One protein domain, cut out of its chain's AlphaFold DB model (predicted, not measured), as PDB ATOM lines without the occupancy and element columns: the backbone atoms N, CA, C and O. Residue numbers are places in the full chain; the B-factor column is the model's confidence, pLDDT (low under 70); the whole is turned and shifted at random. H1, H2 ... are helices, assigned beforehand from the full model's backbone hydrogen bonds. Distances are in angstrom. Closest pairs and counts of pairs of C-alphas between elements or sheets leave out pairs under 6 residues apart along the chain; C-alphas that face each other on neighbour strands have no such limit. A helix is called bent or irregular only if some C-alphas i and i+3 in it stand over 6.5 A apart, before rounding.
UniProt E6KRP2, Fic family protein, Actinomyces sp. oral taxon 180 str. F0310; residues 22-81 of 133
ATOM      1  N   ILE A  22       3.794 -42.252 -32.684       87.00
ATOM      2  CA  ILE A  22       2.664 -41.326 -32.857       87.00
ATOM      3  C   ILE A  22       3.123 -40.000 -33.467       87.00
ATOM      4  O   ILE A  22       2.527 -39.517 -34.428       87.00
ATOM      5  N   GLU A  23       4.235 -39.430 -33.000       87.56
ATOM      6  CA  GLU A  23       4.776 -38.188 -33.562       87.56
ATOM      7  C   GLU A  23       5.156 -38.336 -35.032       87.56
ATOM      8  O   GLU A  23       4.974 -37.403 -35.814       87.56
ATOM      9  N   SER A  24       5.695 -39.493 -35.418       88.19
ATOM     10  CA  SER A  24       6.041 -39.772 -36.810       88.19
ATOM     11  C   SER A  24       4.785 -39.872 -37.671       88.19
ATOM     12  O   SER A  24       4.774 -39.348 -38.785       88.19
ATOM     13  N   ALA A  25       3.708 -40.475 -37.154       88.00
ATOM     14  CA  ALA A  25       2.418 -40.514 -37.838       88.00
ATOM     15  C   ALA A  25       1.843 -39.104 -38.054       88.00
ATOM     16  O   ALA A  25       1.507 -38.754 -39.184       88.00
ATOM     17  N   ILE A  26       1.849 -38.258 -37.019       87.50
ATOM     18  CA  ILE A  26       1.401 -36.860 -37.120       87.50
ATOM     19  C   ILE A  26       2.280 -36.071 -38.103       87.50
ATOM     20  O   ILE A  26       1.768 -35.324 -38.934       87.50
ATOM     21  N   ARG A  27       3.609 -36.254 -38.069       87.81
ATOM     22  CA  ARG A  27       4.537 -35.574 -38.994       87.81
ATOM     23  C   ARG A  27       4.311 -35.949 -40.454       87.81
ATOM     24  O   ARG A  27       4.442 -35.083 -41.310       87.81
ATOM     25  N   ARG A  28       3.957 -37.200 -40.761       89.69
ATOM     26  CA  ARG A  28       3.600 -37.591 -42.138       89.69
ATOM     27  C   ARG A  28       2.369 -36.841 -42.649       89.69
ATOM     28  O   ARG A  28       2.260 -36.601 -43.843       89.69
ATOM     29  N   ARG A  29       1.485 -36.420 -41.741       90.31
ATOM     30  CA  ARG A  29       0.263 -35.659 -42.023       90.31
ATOM     31  C   ARG A  29       0.401 -34.174 -41.661       90.31
ATOM     32  O   ARG A  29      -0.583 -33.526 -41.321       90.31
ATOM     33  N   GLN A  30       1.611 -33.613 -41.739       90.69
ATOM     34  CA  GLN A  30       1.889 -32.247 -41.277       90.69
ATOM     35  C   GLN A  30       1.031 -31.173 -41.966       90.69
ATOM     36  O   GLN A  30       0.652 -30.205 -41.313       90.69
ATOM     37  N   ALA A  31       0.703 -31.347 -43.249       92.50
ATOM     38  CA  ALA A  31      -0.210 -30.447 -43.953       92.50
ATOM     39  C   ALA A  31      -1.613 -30.461 -43.317       92.50
ATOM     40  O   ALA A  31      -2.106 -29.414 -42.906       92.50
ATOM     41  N   GLY A  32      -2.193 -31.652 -43.132       92.56
ATOM     42  CA  GLY A  32      -3.509 -31.817 -42.507       92.56
ATOM     43  C   GLY A  32      -3.555 -31.351 -41.051       92.56
ATOM     44  O   GLY A  32      -4.560 -30.800 -40.623       92.56
ATOM     45  N   TYR A  33      -2.450 -31.478 -40.309       91.62
ATOM     46  CA  TYR A  33      -2.345 -30.951 -38.944       91.62
ATOM     47  C   TYR A  33      -2.578 -29.436 -38.902       91.62
ATOM     48  O   TYR A  33      -3.361 -28.947 -38.090       91.62
ATOM     49  N   TYR A  34      -1.890 -28.683 -39.767       92.25
ATOM     50  CA  TYR A  34      -2.035 -27.228 -39.795       92.25
ATOM     51  C   TYR A  34      -3.367 -26.794 -40.390       92.25
ATOM     52  O   TYR A  34      -3.914 -25.789 -39.952       92.25
ATOM     53  N   GLU A  35      -3.897 -27.552 -41.346       93.69
ATOM     54  CA  GLU A  35      -5.219 -27.298 -41.905       93.69
ATOM     55  C   GLU A  35      -6.313 -27.465 -40.844       93.69
ATOM     56  O   GLU A  35      -7.098 -26.545 -40.631       93.69
ATOM     57  N   ALA A  36      -6.317 -28.586 -40.118       92.00
ATOM     58  CA  ALA A  36      -7.261 -28.836 -39.032       92.00
ATOM     59  C   ALA A  36      -7.127 -27.784 -37.920       92.00
ATOM     60  O   ALA A  36      -8.126 -27.269 -37.432       92.00
ATOM     61  N   LEU A  37      -5.894 -27.389 -37.576       91.00
ATOM     62  CA  LEU A  37      -5.653 -26.320 -36.607       91.00
ATOM     63  C   LEU A  37      -6.199 -24.963 -37.086       91.00
ATOM     64  O   LEU A  37      -6.781 -24.223 -36.295       91.00
ATOM     65  N   ALA A  38      -6.024 -24.635 -38.368       92.31
ATOM     66  CA  ALA A  38      -6.524 -23.393 -38.951       92.31
ATOM     67  C   ALA A  38      -8.058 -23.366 -39.009       92.31
ATOM     68  O   ALA A  38      -8.656 -22.356 -38.642       92.31
ATOM     69  N   ARG A  39      -8.698 -24.474 -39.411       91.25
ATOM     70  CA  ARG A  39     -10.164 -24.598 -39.411       91.25
ATOM     71  C   ARG A  39     -10.733 -24.499 -38.004       91.25
ATOM     72  O   ARG A  39     -11.664 -23.730 -37.791       91.25
ATOM     73  N   SER A  40     -10.113 -25.171 -37.036       91.38
ATOM     74  CA  SER A  40     -10.504 -25.063 -35.632       91.38
ATOM     75  C   SER A  40     -10.404 -23.637 -35.090       91.38
ATOM     76  O   SER A  40     -11.306 -23.176 -34.394       91.38
ATOM     77  N   GLY A  41      -9.340 -22.908 -35.442       89.31
ATOM     78  CA  GLY A  41      -9.200 -21.499 -35.075       89.31
ATOM     79  C   GLY A  41     -10.244 -20.595 -35.738       89.31
ATOM     80  O   GLY A  41     -10.722 -19.657 -35.110       89.31
ATOM     81  N   ALA A  42     -10.622 -20.879 -36.987       90.69
ATOM     82  CA  ALA A  42     -11.643 -20.118 -37.708       90.69
ATOM     83  C   ALA A  42     -13.072 -20.403 -37.213       90.69
ATOM     84  O   ALA A  42     -13.915 -19.511 -37.239       90.69
ATOM     85  N   ALA A  43     -13.340 -21.633 -36.772       86.88
ATOM     86  CA  ALA A  43     -14.638 -22.074 -36.267       86.88
ATOM     87  C   ALA A  43     -14.838 -21.819 -34.760       86.88
ATOM     88  O   ALA A  43     -15.904 -22.138 -34.240       86.88
ATOM     89  N   ASP A  44     -13.818 -21.300 -34.061       87.88
ATOM     90  CA  ASP A  44     -13.762 -21.203 -32.591       87.88
ATOM     91  C   ASP A  44     -14.105 -22.540 -31.890       87.88
ATOM     92  O   ASP A  44     -14.691 -22.594 -30.810       87.88
ATOM     93  N   SER A  45     -13.755 -23.656 -32.540       91.56
ATOM     94  CA  SER A  45     -14.059 -25.021 -32.101       91.56
ATOM     95  C   SER A  45     -12.856 -25.928 -32.313       91.56
ATOM     96  O   SER A  45     -12.237 -25.934 -33.372       91.56
ATOM     97  N   CYS A  46     -12.530 -26.755 -31.323       90.62
ATOM     98  CA  CYS A  46     -11.419 -27.705 -31.411       90.62
ATOM     99  C   CYS A  46     -11.788 -29.050 -32.060       90.62
ATOM    100  O   CYS A  46     -10.931 -29.927 -32.127       90.62
ATOM    101  N   GLU A  47     -13.031 -29.213 -32.522       91.06
ATOM    102  CA  GLU A  47     -13.569 -30.479 -33.036       91.06
ATOM    103  C   GLU A  47     -12.720 -31.054 -34.178       91.06
ATOM    104  O   GLU A  47     -12.135 -32.124 -34.007       91.06
ATOM    105  N   ASP A  48     -12.531 -30.292 -35.261       89.25
ATOM    106  CA  ASP A  48     -11.708 -30.686 -36.414       89.25
ATOM    107  C   ASP A  48     -10.284 -31.101 -36.018       89.25
ATOM    108  O   ASP A  48      -9.720 -32.070 -36.535       89.25
ATOM    109  N   PHE A  49      -9.667 -30.348 -35.105       90.69
ATOM    110  CA  PHE A  49      -8.318 -30.632 -34.638       90.69
ATOM    111  C   PHE A  49      -8.263 -31.917 -33.804       90.69
ATOM    112  O   PHE A  49      -7.357 -32.732 -33.987       90.69
ATOM    113  N   VAL A  50      -9.222 -32.119 -32.898       91.19
ATOM    114  CA  VAL A  50      -9.296 -33.325 -32.063       91.19
ATOM    115  C   VAL A  50      -9.582 -34.556 -32.917       91.19
ATOM    116  O   VAL A  50      -8.913 -35.575 -32.734       91.19
ATOM    117  N   GLU A  51     -10.505 -34.462 -33.873       93.00
ATOM    118  CA  GLU A  51     -10.811 -35.536 -34.819       93.00
ATOM    119  C   GLU A  51      -9.559 -35.948 -35.599       93.00
ATOM    120  O   GLU A  51      -9.148 -37.111 -35.546       93.00
ATOM    121  N   PHE A  52      -8.865 -34.980 -36.206       93.00
ATOM    122  CA  PHE A  52      -7.611 -35.230 -36.917       93.00
ATOM    123  C   PHE A  52      -6.565 -35.928 -36.032       93.00
ATOM    124  O   PHE A  52      -5.887 -36.869 -36.458       93.00
ATOM    125  N   MET A  53      -6.415 -35.474 -34.786       91.00
ATOM    126  CA  MET A  53      -5.448 -36.049 -33.853       91.00
ATOM    127  C   MET A  53      -5.803 -37.492 -33.475       91.00
ATOM    128  O   MET A  53      -4.911 -38.344 -33.432       91.00
ATOM    129  N   LEU A  54      -7.084 -37.792 -33.245       92.25
ATOM    130  CA  LEU A  54      -7.556 -39.146 -32.945       92.25
ATOM    131  C   LEU A  54      -7.352 -40.093 -34.128       92.25
ATOM    132  O   LEU A  54      -6.904 -41.226 -33.930       92.25
ATOM    133  N   GLU A  55      -7.600 -39.634 -35.352       92.12
ATOM    134  CA  GLU A  55      -7.304 -40.409 -36.556       92.12
ATOM    135  C   GLU A  55      -5.814 -40.720 -36.687       92.12
ATOM    136  O   GLU A  55      -5.443 -41.872 -36.916       92.12
ATOM    137  N   ALA A  56      -4.946 -39.718 -36.514       90.69
ATOM    138  CA  ALA A  56      -3.501 -39.902 -36.629       90.69
ATOM    139  C   ALA A  56      -2.973 -40.894 -35.579       90.69
ATOM    140  O   ALA A  56      -2.112 -41.725 -35.876       90.69
ATOM    141  N   ILE A  57      -3.518 -40.849 -34.358       89.62
ATOM    142  CA  ILE A  57      -3.211 -41.818 -33.298       89.62
ATOM    143  C   ILE A  57      -3.723 -43.212 -33.675       89.62
ATOM    144  O   ILE A  57      -2.986 -44.191 -33.548       89.62
ATOM    145  N   ARG A  58      -4.959 -43.326 -34.175       90.00
ATOM    146  CA  ARG A  58      -5.540 -44.602 -34.613       90.00
ATOM    147  C   ARG A  58      -4.693 -45.252 -35.704       90.00
ATOM    148  O   ARG A  58      -4.375 -46.433 -35.598       90.00
ATOM    149  N   GLU A  59      -4.298 -44.492 -36.719       89.00
ATOM    150  CA  GLU A  59      -3.420 -44.958 -37.797       89.00
ATOM    151  C   GLU A  59      -2.039 -45.373 -37.289       89.00
ATOM    152  O   GLU A  59      -1.463 -46.329 -37.801       89.00
ATOM    153  N   ALA A  60      -1.502 -44.689 -36.274       89.62
ATOM    154  CA  ALA A  60      -0.229 -45.063 -35.665       89.62
ATOM    155  C   ALA A  60      -0.313 -46.402 -34.918       89.62
ATOM    156  O   ALA A  60       0.653 -47.160 -34.916       89.62
ATOM    157  N   ILE A  61      -1.456 -46.693 -34.290       89.75
ATOM    158  CA  ILE A  61      -1.680 -47.916 -33.505       89.75
ATOM    159  C   ILE A  61      -2.058 -49.101 -34.400       89.75
ATOM    160  O   ILE A  61      -1.678 -50.231 -34.099       89.75
ATOM    161  N   LEU A  62      -2.785 -48.864 -35.496       88.62
ATOM    162  CA  LEU A  62      -3.369 -49.910 -36.340       88.62
ATOM    163  C   LEU A  62      -2.374 -51.002 -36.796       88.62
ATOM    164  O   LEU A  62      -2.743 -52.170 -36.702       88.62
ATOM    165  N   PRO A  63      -1.122 -50.697 -37.202       87.50
ATOM    166  CA  PRO A  63      -0.137 -51.716 -37.583       87.50
ATOM    167  C   PRO A  63       0.260 -52.673 -36.451       87.50
ATOM    168  O   PRO A  63       0.773 -53.755 -36.713       87.50
ATOM    169  N   TYR A  64       0.051 -52.266 -35.197       84.94
ATOM    170  CA  TYR A  64       0.382 -53.039 -33.997       84.94
ATOM    171  C   TYR A  64      -0.846 -53.716 -33.381       84.94
ATOM    172  O   TYR A  64      -0.715 -54.521 -32.457       84.94
ATOM    173  N   ALA A  65      -2.047 -53.385 -33.855       82.38
ATOM    174  CA  ALA A  65      -3.266 -54.021 -33.398       82.38
ATOM    175  C   ALA A  65      -3.375 -55.419 -34.018       82.38
ATOM    176  O   ALA A  65      -3.200 -55.594 -35.225       82.38
ATOM    177  N   ARG A  66      -3.715 -56.426 -33.201       76.00
ATOM    178  CA  ARG A  66      -4.140 -57.720 -33.743       76.00
ATOM    179  C   ARG A  66      -5.373 -57.462 -34.618       76.00
ATOM    180  O   ARG A  66      -6.292 -56.800 -34.125       76.00
ATOM    181  N   PRO A  67      -5.431 -57.957 -35.867       66.44
ATOM    182  CA  PRO A  67      -6.660 -57.876 -36.638       66.44
ATOM    183  C   PRO A  67      -7.772 -58.519 -35.808       66.44
ATOM    184  O   PRO A  67      -7.603 -59.624 -35.286       66.44
ATOM    185  N   VAL A  68      -8.871 -57.786 -35.623       66.81
ATOM    186  CA  VAL A  68     -10.054 -58.299 -34.930       66.81
ATOM    187  C   VAL A  68     -10.499 -59.522 -35.716       66.81
ATOM    188  O   VAL A  68     -10.930 -59.402 -36.862       66.81
ATOM    189  N   SER A  69     -10.322 -60.707 -35.135       74.06
ATOM    190  CA  SER A  69     -10.783 -61.925 -35.786       74.06
ATOM    191  C   SER A  69     -12.308 -61.882 -35.893       74.06
ATOM    192  O   SER A  69     -12.976 -61.212 -35.100       74.06
ATOM    193  N   ALA A  70     -12.884 -62.618 -36.845       69.44
ATOM    194  CA  ALA A  70     -14.339 -62.765 -36.920       69.44
ATOM    195  C   ALA A  70     -14.925 -63.221 -35.567       69.44
ATOM    196  O   ALA A  70     -15.964 -62.720 -35.148       69.44
ATOM    197  N   ALA A  71     -14.190 -64.069 -34.837       72.69
ATOM    198  CA  ALA A  71     -14.533 -64.511 -33.489       72.69
ATOM    199  C   ALA A  71     -14.492 -63.380 -32.442       72.69
ATOM    200  O   ALA A  71     -15.361 -63.320 -31.575       72.69
ATOM    201  N   ASP A  72     -13.524 -62.460 -32.515       75.75
ATOM    202  CA  ASP A  72     -13.458 -61.300 -31.615       75.75
ATOM    203  C   ASP A  72     -14.614 -60.323 -31.880       75.75
ATOM    204  O   ASP A  72     -15.215 -59.804 -30.939       75.75
ATOM    205  N   ALA A  73     -14.966 -60.109 -33.152       73.88
ATOM    206  CA  ALA A  73     -16.102 -59.278 -33.544       73.88
ATOM    207  C   ALA A  73     -17.441 -59.907 -33.128       73.88
ATOM    208  O   ALA A  73     -18.324 -59.209 -32.628       73.88
ATOM    209  N   GLU A  74     -17.594 -61.222 -33.297       71.12
ATOM    210  CA  GLU A  74     -18.774 -61.962 -32.841       71.12
ATOM    211  C   GLU A  74     -18.895 -61.918 -31.313       71.12
ATOM    212  O   GLU A  74     -19.972 -61.637 -30.784       71.12
ATOM    213  N   ARG A  75     -17.780 -62.087 -30.592       73.25
ATOM    214  CA  ARG A  75     -17.736 -61.961 -29.132       73.25
ATOM    215  C   ARG A  75     -18.104 -60.555 -28.664       73.25
ATOM    216  O   ARG A  75     -18.861 -60.434 -27.707       73.25
ATOM    217  N   ALA A  76     -17.606 -59.508 -29.322       74.56
ATOM    218  CA  ALA A  76     -17.958 -58.125 -29.001       74.56
ATOM    219  C   ALA A  76     -19.461 -57.865 -29.201       74.56
ATOM    220  O   ALA A  76     -20.116 -57.370 -28.291       74.56
ATOM    221  N   ARG A  77     -20.035 -58.309 -30.329       73.50
ATOM    222  CA  ARG A  77     -21.486 -58.220 -30.587       73.50
ATOM    223  C   ARG A  77     -22.313 -58.986 -29.556       73.50
ATOM    224  O   ARG A  77     -23.363 -58.513 -29.133       73.50
ATOM    225  N   ALA A  78     -21.845 -60.164 -29.144       74.00
ATOM    226  CA  ALA A  78     -22.501 -60.950 -28.107       74.00
ATOM    227  C   ALA A  78     -22.456 -60.245 -26.740       74.00
ATOM    228  O   ALA A  78     -23.435 -60.304 -25.997       74.00
ATOM    229  N   LEU A  79     -21.349 -59.575 -26.405       76.94
ATOM    230  CA  LEU A  79     -21.211 -58.812 -25.163       76.94
ATOM    231  C   LEU A  79     -22.086 -57.552 -25.154       76.94
ATOM    232  O   LEU A  79     -22.772 -57.336 -24.157       76.94
ATOM    233  N   ASP A  80     -22.134 -56.794 -26.254       78.19
ATOM    234  CA  ASP A  80     -23.034 -55.639 -26.401       78.19
ATOM    235  C   ASP A  80     -24.494 -56.071 -26.228       78.19
ATOM    236  O   ASP A  80     -25.196 -55.564 -25.353       78.19
ATOM    237  N   PHE A  81     -24.915 -57.121 -26.945       73.81
ATOM    238  CA  PHE A  81     -26.261 -57.684 -26.824       73.81
ATOM    239  C   PHE A  81     -26.605 -58.111 -25.387       73.81
ATOM    240  O   PHE A  81     -27.730 -57.920 -24.923       73.81
TER     241      PHE A  81
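Overview. This is residues 22 to 81 of the 133 residues of the protein "Fic family protein" of Actinomyces sp. oral taxon 180 str. F0310 (UniProt E6KRP2). Two helices, H2 and H3, make a helical hairpin shaped like a narrow V, and the short helix H1 sits near its open end, packed crosswise on H3. Beyond the far end of H3, a bare link leads to H4, which is set off by itself and touches no helix; residues 62 to 67 and 69 to 75 stick out. The printed part has 60 residues with four named helices, in the order H1, H2, H3, H4, and no named strand; the class is all helix. The whole is flat, with spans of 44 by 27 by 11 A, and only just extended, close to loose, with a radius of gyration of the C-alphas of 16.0 A.

Along the chain. H1 holds residues 22 to 28 and begins at C-alpha 22, at (2.664, -41.326, -32.857). After Arg 29, H2 runs from residue 30 to residue 42, 18.5 A from first to last C-alpha. H3, residues 47 to 64, is the longest helix, with 18 residues and 26.5 A from C-alpha 47 at (-13.569, -30.479, -33.036) to C-alpha 64. It is irregular, but only just: C-alphas 60 and 63 are 6.9 A apart. H4, residues 70 to 81, is 16.4 A long and ends at C-alpha 81, at (-26.261, -57.684, -26.824).

Arrangement. H1 touches H3, and H3 touches it with residues 53 to 61 alone; the closest C-alphas are those of Ile 22 and Ala 60, 5.5 A apart. The lines of H1 and H3 are about perpendicular, but only just, at 72 degrees. H1 and H2 are close but not clearly touching, with the C-alphas of Ile 26 and Tyr 33 closest at 7.2 A, and their lines are about perpendicular at 86 degrees. H2 and H3 form a helical hairpin and run opposite ways at a shallow tilt of 26 degrees. They touch, H3 with residues 47 to 53 alone, and the closest C-alphas are those of Ala 36 and Phe 49, 4.9 A apart. H4 is apart from H1, H2 and H3. In H1, H2 and H4 every O i to N i+4 pair is within hydrogen-bond range; in H3 it is 12 of 14.

Size, cuts and confidence. The two C-alphas farthest apart are those of Ala 42 and Ala 71, at 44.7 A, and the first and last printed C-alphas, of Ile 22 and Phe 81, are 33.8 A apart. The printed part has no cut, and the three links, H1 to H2, H2 to H3 and H3 to H4, are tight. Residues 62 to 67, of which 62 to 64 belong to H3, stand free, and so do residues 69 to 75, of which 70 to 75 belong to H4. The mean pLDDT of the printed part is 85.5; H4 has a mean of 74, and residues 67 to 68 and residue 70 are under 70.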